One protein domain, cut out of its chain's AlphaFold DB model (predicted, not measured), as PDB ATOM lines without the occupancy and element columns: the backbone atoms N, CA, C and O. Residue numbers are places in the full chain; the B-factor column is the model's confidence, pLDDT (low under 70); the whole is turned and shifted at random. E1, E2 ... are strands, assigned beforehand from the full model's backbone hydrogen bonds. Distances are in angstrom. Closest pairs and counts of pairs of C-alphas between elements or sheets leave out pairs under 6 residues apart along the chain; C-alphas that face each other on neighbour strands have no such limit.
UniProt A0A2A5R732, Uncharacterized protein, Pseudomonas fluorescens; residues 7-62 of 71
ATOM      1  N   LYS A   7      37.040  -1.888 -40.888       53.78
ATOM      2  CA  LYS A   7      35.707  -1.967 -40.273       53.78
ATOM      3  C   LYS A   7      35.659  -1.146 -38.983       53.78
ATOM      4  O   LYS A   7      36.370  -1.461 -38.030       53.78
ATOM      5  N   VAL A   8      34.805  -0.130 -38.932       59.53
ATOM      6  CA  VAL A   8      34.543   0.686 -37.735       59.53
ATOM      7  C   VAL A   8      33.054   0.624 -37.388       59.53
ATOM      8  O   VAL A   8      32.238   0.377 -38.269       59.53
ATOM      9  N   GLN A   9      32.670   0.785 -36.117       57.06
ATOM     10  CA  GLN A   9      31.255   0.753 -35.727       57.06
ATOM     11  C   GLN A   9      30.630   2.155 -35.657       57.06
ATOM     12  O   GLN A   9      31.151   3.050 -34.992       57.06
ATOM     13  N   PHE A  10      29.469   2.309 -36.295       63.50
ATOM     14  CA  PHE A  10      28.600   3.487 -36.264       63.50
ATOM     15  C   PHE A  10      27.204   3.091 -35.789       63.50
ATOM     16  O   PHE A  10      26.493   2.394 -36.507       63.50
ATOM     17  N   ALA A  11      26.784   3.529 -34.598       57.00
ATOM     18  CA  ALA A  11      25.437   3.251 -34.076       57.00
ATOM     19  C   ALA A  11      25.010   1.760 -34.195       57.00
ATOM     20  O   ALA A  11      23.849   1.454 -34.457       57.00
ATOM     21  N   GLY A  12      25.965   0.830 -34.048       58.47
ATOM     22  CA  GLY A  12      25.755  -0.616 -34.220       58.47
ATOM     23  C   GLY A  12      25.873  -1.155 -35.657       58.47
ATOM     24  O   GLY A  12      25.614  -2.334 -35.875       58.47
ATOM     25  N   ARG A  13      26.265  -0.331 -36.635       61.22
ATOM     26  CA  ARG A  13      26.522  -0.703 -38.037       61.22
ATOM     27  C   ARG A  13      28.013  -0.745 -38.335       61.22
ATOM     28  O   ARG A  13      28.774   0.039 -37.780       61.22
ATOM     29  N   GLU A  14      28.418  -1.635 -39.229       69.12
ATOM     30  CA  GLU A  14      29.783  -1.684 -39.749       69.12
ATOM     31  C   GLU A  14      29.957  -0.625 -40.848       69.12
ATOM     32  O   GLU A  14      29.138  -0.541 -41.761       69.12
ATOM     33  N   VAL A  15      31.005   0.188 -40.749       74.31
ATOM     34  CA  VAL A  15      31.388   1.203 -41.740       74.31
ATOM     35  C   VAL A  15      32.829   0.993 -42.170       74.31
ATOM     36  O   VAL A  15      33.627   0.407 -41.439       74.31
ATOM     37  N   LEU A  16      33.166   1.480 -43.356       77.38
ATOM     38  CA  LEU A  16      34.442   1.222 -44.004       77.38
ATOM     39  C   LEU A  16      35.244   2.517 -44.117       77.38
ATOM     40  O   LEU A  16      34.792   3.457 -44.756       77.38
ATOM     41  N   LEU A  17      36.429   2.599 -43.511       78.12
ATOM     42  CA  LEU A  17      37.322   3.744 -43.729       78.12
ATOM     43  C   LEU A  17      37.830   3.740 -45.178       78.12
ATOM     44  O   LEU A  17      38.339   2.725 -45.658       78.12
ATOM     45  N   VAL A  18      37.750   4.892 -45.847       79.31
ATOM     46  CA  VAL A  18      38.396   5.109 -47.144       79.31
ATOM     47  C   VAL A  18      39.795   5.666 -46.876       79.31
ATOM     48  O   VAL A  18      39.963   6.856 -46.615       79.31
ATOM     49  N   GLU A  19      40.802   4.790 -46.880       74.75
ATOM     50  CA  GLU A  19      42.182   5.155 -46.536       74.75
ATOM     51  C   GLU A  19      42.700   6.323 -47.388       74.75
ATOM     52  O   GLU A  19      42.568   6.339 -48.613       74.75
ATOM     53  N   GLY A  20      43.275   7.328 -46.723       74.50
ATOM     54  CA  GLY A  20      43.816   8.530 -47.364       74.50
ATOM     55  C   GLY A  20      42.775   9.534 -47.876       74.50
ATOM     56  O   GLY A  20      43.154  10.641 -48.258       74.50
ATOM     57  N   ALA A  21      41.477   9.213 -47.860       79.88
ATOM     58  CA  ALA A  21      40.437  10.139 -48.294       79.88
ATOM     59  C   ALA A  21      40.012  11.071 -47.153       79.88
ATOM     60  O   ALA A  21      39.519  10.644 -46.103       79.88
ATOM     61  N   ARG A  22      40.173  12.375 -47.387       78.44
ATOM     62  CA  ARG A  22      39.736  13.433 -46.476       78.44
ATOM     63  C   ARG A  22      38.959  14.502 -47.225       78.44
ATOM     64  O   ARG A  22      39.232  14.790 -48.387       78.44
ATOM     65  N   THR A  23      38.002  15.112 -46.541       76.94
ATOM     66  CA  THR A  23      37.346  16.325 -47.035       76.94
ATOM     67  C   THR A  23      38.348  17.483 -47.086       76.94
ATOM     68  O   THR A  23      39.398  17.438 -46.442       76.94
ATOM     69  N   ALA A  24      38.009  18.568 -47.788       78.38
ATOM     70  CA  ALA A  24      38.829  19.786 -47.807       78.38
ATOM     71  C   ALA A  24      39.094  20.368 -46.401       78.38
ATOM     72  O   ALA A  24      40.095  21.048 -46.194       78.38
ATOM     73  N   ASN A  25      38.221  20.060 -45.437       75.94
ATOM     74  CA  ASN A  25      38.340  20.479 -44.041       75.94
ATOM     75  C   ASN A  25      39.122  19.473 -43.172       75.94
ATOM     76  O   ASN A  25      39.204  19.644 -41.961       75.94
ATOM     77  N   GLY A  26      39.684  18.418 -43.769       76.56
ATOM     78  CA  GLY A  26      40.514  17.427 -43.082       76.56
ATOM     79  C   GLY A  26      39.750  16.269 -42.432       76.56
ATOM     80  O   GLY A  26      40.387  15.403 -41.839       76.56
ATOM     81  N   TYR A  27      38.422  16.203 -42.559       77.81
ATOM     82  CA  TYR A  27      37.633  15.094 -42.003       77.81
ATOM     83  C   TYR A  27      37.833  13.802 -42.791       77.81
ATOM     84  O   TYR A  27      37.782  13.830 -44.019       77.81
ATOM     85  N   GLN A  28      37.995  12.674 -42.096       79.56
ATOM     86  CA  GLN A  28      38.086  11.350 -42.719       79.56
ATOM     87  C   GLN A  28      36.787  10.942 -43.403       79.56
ATOM     88  O   GLN A  28      35.693  11.187 -42.886       79.56
ATOM     89  N   VAL A  29      36.939  10.281 -44.549       80.81
ATOM     90  CA  VAL A  29      35.839   9.755 -45.352       80.81
ATOM     91  C   VAL A  29      35.663   8.261 -45.089       80.81
ATOM     92  O   VAL A  29      36.622   7.495 -44.996       80.81
ATOM     93  N   TYR A  30      34.407   7.854 -44.997       80.12
ATOM     94  CA  TYR A  30      33.959   6.496 -44.751       80.12
ATOM     95  C   TYR A  30      32.924   6.104 -45.801       80.12
ATOM     96  O   TYR A  30      32.185   6.952 -46.299       80.12
ATOM     97  N   GLU A  31      32.833   4.819 -46.105       79.56
ATOM     98  CA  GLU A  31      31.765   4.235 -46.902       79.56
ATOM     99  C   GLU A  31      30.764   3.527 -45.983       79.56
ATOM    100  O   GLU A  31      31.126   2.681 -45.158       79.56
ATOM    101  N   VAL A  32      29.495   3.913 -46.113       76.44
ATOM    102  CA  VAL A  32      28.356   3.386 -45.355       76.44
ATOM    103  C   VAL A  32      27.255   3.061 -46.350       76.44
ATOM    104  O   VAL A  32      26.794   3.953 -47.058       76.44
ATOM    105  N   ASP A  33      26.843   1.795 -46.437       76.69
ATOM    106  CA  ASP A  33      25.774   1.346 -47.344       76.69
ATOM    107  C   ASP A  33      25.974   1.812 -48.813       76.69
ATOM    108  O   ASP A  33      25.024   2.175 -49.507       76.69
ATOM    109  N   GLY A  34      27.230   1.845 -49.287       75.19
ATOM    110  CA  GLY A  34      27.600   2.289 -50.640       75.19
ATOM    111  C   GLY A  34      27.646   3.810 -50.845       75.19
ATOM    112  O   GLY A  34      27.792   4.268 -51.977       75.19
ATOM    113  N   LYS A  35      27.525   4.607 -49.775       76.88
ATOM    114  CA  LYS A  35      27.631   6.073 -49.805       76.88
ATOM    115  C   LYS A  35      28.863   6.566 -49.062       76.88
ATOM    116  O   LYS A  35      29.171   6.087 -47.972       76.88
ATOM    117  N   ARG A  36      29.527   7.584 -49.615       78.12
ATOM    118  CA  ARG A  36      30.649   8.262 -48.955       78.12
ATOM    119  C   ARG A  36      30.153   9.333 -47.990       78.12
ATOM    120  O   ARG A  36      29.479  10.279 -48.388       78.12
ATOM    121  N   CYS A  37      30.540   9.185 -46.733       75.75
ATOM    122  CA  CYS A  37      30.172  10.037 -45.608       75.75
ATOM    123  C   CYS A  37      31.452  10.498 -44.894       75.75
ATOM    124  O   CYS A  37      32.464   9.809 -44.962       75.75
ATOM    125  N   TRP A  38      31.439  11.612 -44.164       76.69
ATOM    126  CA  TRP A  38      32.590  12.044 -43.357       76.69
ATOM    127  C   TRP A  38      32.216  12.179 -41.883       76.69
ATOM    128  O   TRP A  38      31.131  12.649 -41.549       76.69
ATOM    129  N   ALA A  39      33.106  11.754 -40.986       68.44
ATOM    130  CA  ALA A  39      32.835  11.792 -39.550       68.44
ATOM    131  C   ALA A  39      33.303  13.102 -38.919       68.44
ATOM    132  O   ALA A  39      34.370  13.618 -39.246       68.44
ATOM    133  N   ASN A  40      32.518  13.600 -37.962       67.56
ATOM    134  CA  ASN A  40      32.877  14.781 -37.176       67.56
ATOM    135  C   ASN A  40      33.772  14.404 -35.990       67.56
ATOM    136  O   ASN A  40      34.634  15.177 -35.582       67.56
ATOM    137  N   VAL A  41      33.542  13.220 -35.416       69.94
ATOM    138  CA  VAL A  41      34.218  12.755 -34.207       69.94
ATOM    139  C   VAL A  41      34.638  11.305 -34.394       69.94
ATOM    140  O   VAL A  41      33.833  10.446 -34.750       69.94
ATOM    141  N   VAL A  42      35.907  11.032 -34.109       73.88
ATOM    142  CA  VAL A  42      36.486   9.691 -34.096       73.88
ATOM    143  C   VAL A  42      37.164   9.504 -32.743       73.88
ATOM    144  O   VAL A  42      38.016  10.302 -32.358       73.88
ATOM    145  N   ILE A  43      36.765   8.475 -32.004       71.44
ATOM    146  CA  ILE A  43      37.287   8.132 -30.680       71.44
ATOM    147  C   ILE A  43      37.946   6.763 -30.798       71.44
ATOM    148  O   ILE A  43      37.269   5.775 -31.051       71.44
ATOM    149  N   GLY A  44      39.257   6.685 -30.616       73.94
ATOM    150  CA  GLY A  44      39.988   5.425 -30.712       73.94
ATOM    151  C   GLY A  44      41.491   5.642 -30.767       73.94
ATOM    152  O   GLY A  44      41.977   6.770 -30.658       73.94
ATOM    153  N   GLN A  45      42.231   4.551 -30.940       77.06
ATOM    154  CA  GLN A  45      43.654   4.632 -31.243       77.06
ATOM    155  C   GLN A  45      43.835   5.163 -32.668       77.06
ATOM    156  O   GLN A  45      43.147   4.715 -33.579       77.06
ATOM    157  N   MET A  46      44.769   6.094 -32.855       78.75
ATOM    158  CA  MET A  46      45.128   6.642 -34.166       78.75
ATOM    159  C   MET A  46      46.522   6.159 -34.567       78.75
ATOM    160  O   MET A  46      47.376   5.948 -33.701       78.75
ATOM    161  N   ASN A  47      46.756   5.971 -35.864       79.88
ATOM    162  CA  ASN A  47      48.090   5.727 -36.403       79.88
ATOM    163  C   ASN A  47      48.877   7.046 -36.539       79.88
ATOM    164  O   ASN A  47      48.362   8.133 -36.275       79.88
ATOM    165  N   GLU A  48      50.134   6.958 -36.972       79.88
ATOM    166  CA  GLU A  48      51.017   8.119 -37.172       79.88
ATOM    167  C   GLU A  48      50.502   9.134 -38.208       79.88
ATOM    168  O   GLU A  48      50.838  10.314 -38.143       79.88
ATOM    169  N   ASN A  49      49.634   8.695 -39.123       74.94
ATOM    170  CA  ASN A  49      49.003   9.537 -40.138       74.94
ATOM    171  C   ASN A  49      47.714  10.207 -39.628       74.94
ATOM    172  O   ASN A  49      47.107  11.014 -40.339       74.94
ATOM    173  N   GLY A  50      47.294   9.898 -38.398       74.19
ATOM    174  CA  GLY A  50      46.066  10.390 -37.781       74.19
ATOM    175  C   GLY A  50      44.812   9.604 -38.164       74.19
ATOM    176  O   GLY A  50      43.715  10.079 -37.887       74.19
ATOM    177  N   ASP A  51      44.949   8.435 -38.794       76.50
ATOM    178  CA  ASP A  51      43.821   7.578 -39.167       76.50
ATOM    179  C   ASP A  51      43.461   6.592 -38.052       76.50
ATOM    180  O   ASP A  51      44.358   6.097 -37.358       76.50
ATOM    181  N   PRO A  52      42.166   6.284 -37.859       74.44
ATOM    182  CA  PRO A  52      41.744   5.375 -36.806       74.44
ATOM    183  C   PRO A  52      42.265   3.962 -37.051       74.44
ATOM    184  O   PRO A  52      42.061   3.370 -38.111       74.44
ATOM    185  N   VAL A  53      42.889   3.397 -36.022       76.31
ATOM    186  CA  VAL A  53      43.280   1.992 -35.980       76.31
ATOM    187  C   VAL A  53      42.035   1.163 -35.643       76.31
ATOM    188  O   VAL A  53      41.361   1.452 -34.647       76.31
ATOM    189  N   PRO A  54      41.700   0.129 -36.434       67.81
ATOM    190  CA  PRO A  54      40.591  -0.756 -36.111       67.81
ATOM    191  C   PRO A  54      40.824  -1.470 -34.779       67.81
ATOM    192  O   PRO A  54      41.885  -2.041 -34.532       67.81
ATOM    193  N   GLY A  55      39.800  -1.479 -33.933       65.12
ATOM    194  CA  GLY A  55      39.843  -2.154 -32.648       65.12
ATOM    195  C   GLY A  55      38.494  -2.109 -31.934       65.12
ATOM    196  O   GLY A  55      37.631  -1.307 -32.294       65.12
ATOM    197  N   PRO A  56      38.305  -2.942 -30.896       58.47
ATOM    198  CA  PRO A  56      37.049  -3.021 -30.145       58.47
ATOM    199  C   PRO A  56      36.665  -1.709 -29.438       58.47
ATOM    200  O   PRO A  56      35.530  -1.571 -28.993       58.47
ATOM    201  N   CYS A  57      37.590  -0.748 -29.347       63.69
ATOM    202  CA  CYS A  57      37.390   0.550 -28.704       63.69
ATOM    203  C   CYS A  57      37.364   1.729 -29.694       63.69
ATOM    204  O   CYS A  57      37.449   2.875 -29.255       63.69
ATOM    205  N   THR A  58      37.295   1.473 -31.005       66.12
ATOM    206  CA  THR A  58      37.245   2.530 -32.025       66.12
ATOM    207  C   THR A  58      35.792   2.851 -32.370       66.12
ATOM    208  O   THR A  58      35.085   2.044 -32.973       66.12
ATOM    209  N   PHE A  59      35.352   4.048 -31.990       66.12
ATOM    210  CA  PHE A  59      34.014   4.590 -32.198       66.12
ATOM    211  C   PHE A  59      34.065   5.777 -33.154       66.12
ATOM    212  O   PHE A  59      34.879   6.684 -32.993       66.12
ATOM    213  N   VAL A  60      33.152   5.812 -34.120       66.38
ATOM    214  CA  VAL A  60      33.020   6.936 -35.053       66.38
ATOM    215  C   VAL A  60      31.615   7.510 -34.932       66.38
ATOM    216  O   VAL A  60      30.625   6.782 -35.028       66.38
ATOM    217  N   ALA A  61      31.524   8.823 -34.723       63.66
ATOM    218  CA  ALA A  61      30.274   9.563 -34.658       63.66
ATOM    219  C   ALA A  61      30.191  10.601 -35.791       63.66
ATOM    220  O   ALA A  61      31.069  11.447 -35.991       63.66
ATOM    221  N   PHE A  62      29.085  10.535 -36.527       63.47
ATOM    222  CA  PHE A  62      28.735  11.449 -37.608       63.47
ATOM    223  C   PHE A  62      27.630  12.382 -37.092       63.47
ATOM    224  O   PHE A  62      26.579  11.896 -36.682       63.47
TER     225      PHE A  62
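AT A GLANCE: This is residues 7 to 62 of the 71 residues of an uncharacterized protein of Pseudomonas fluorescens (UniProt A0A2A5R732). A strongly twisted four-strand sheet, E1 to E4, and a small hairpin, E5 and E6, make a loose, incomplete barrel, with E6 packed on E1 and a sharp corner from E4 into E5. A long loop, residues 44 to 58, joins E5 to E6. The printed part has 56 residues, all strand in class, compact with a radius of gyration of the C-alphas of 10.2 A and spans of 28 by 27 by 16 A.

HOW THE PARTS SIT: E1, residues 7 to 10, E2, residues 13 to 22, E3, residues 28 to 32, and E4, residues 35 to 38, form a meander, each strand the antiparallel neighbour of the one before: N 8 and O 15 are 2.8 A apart, N 16 and O 31 3.0 A, N 30 and O 37 2.8 A. E2 bends by 87 degrees at residue 19. E5, residues 41 to 43, and E6, residues 59 to 61, are an antiparallel hairpin, with N 43 and O 59 2.8 A apart. The closest C-alphas of E1 and E6, Phe 10 and Val 60, are 5.7 A apart.

IN THESE COORDINATES: E1 begins at C-alpha 7 (35.707, -1.967, -40.273). E2 is 21.1 A long and E3 12.8 A. E6 ends at C-alpha 61 (30.274, 9.563, -34.658).

THE WHOLE: The printed part has no cut. The E5 to E6 link is long. Residues 7 to 14, 39 to 41 and 54 to 62 have pLDDT under 70.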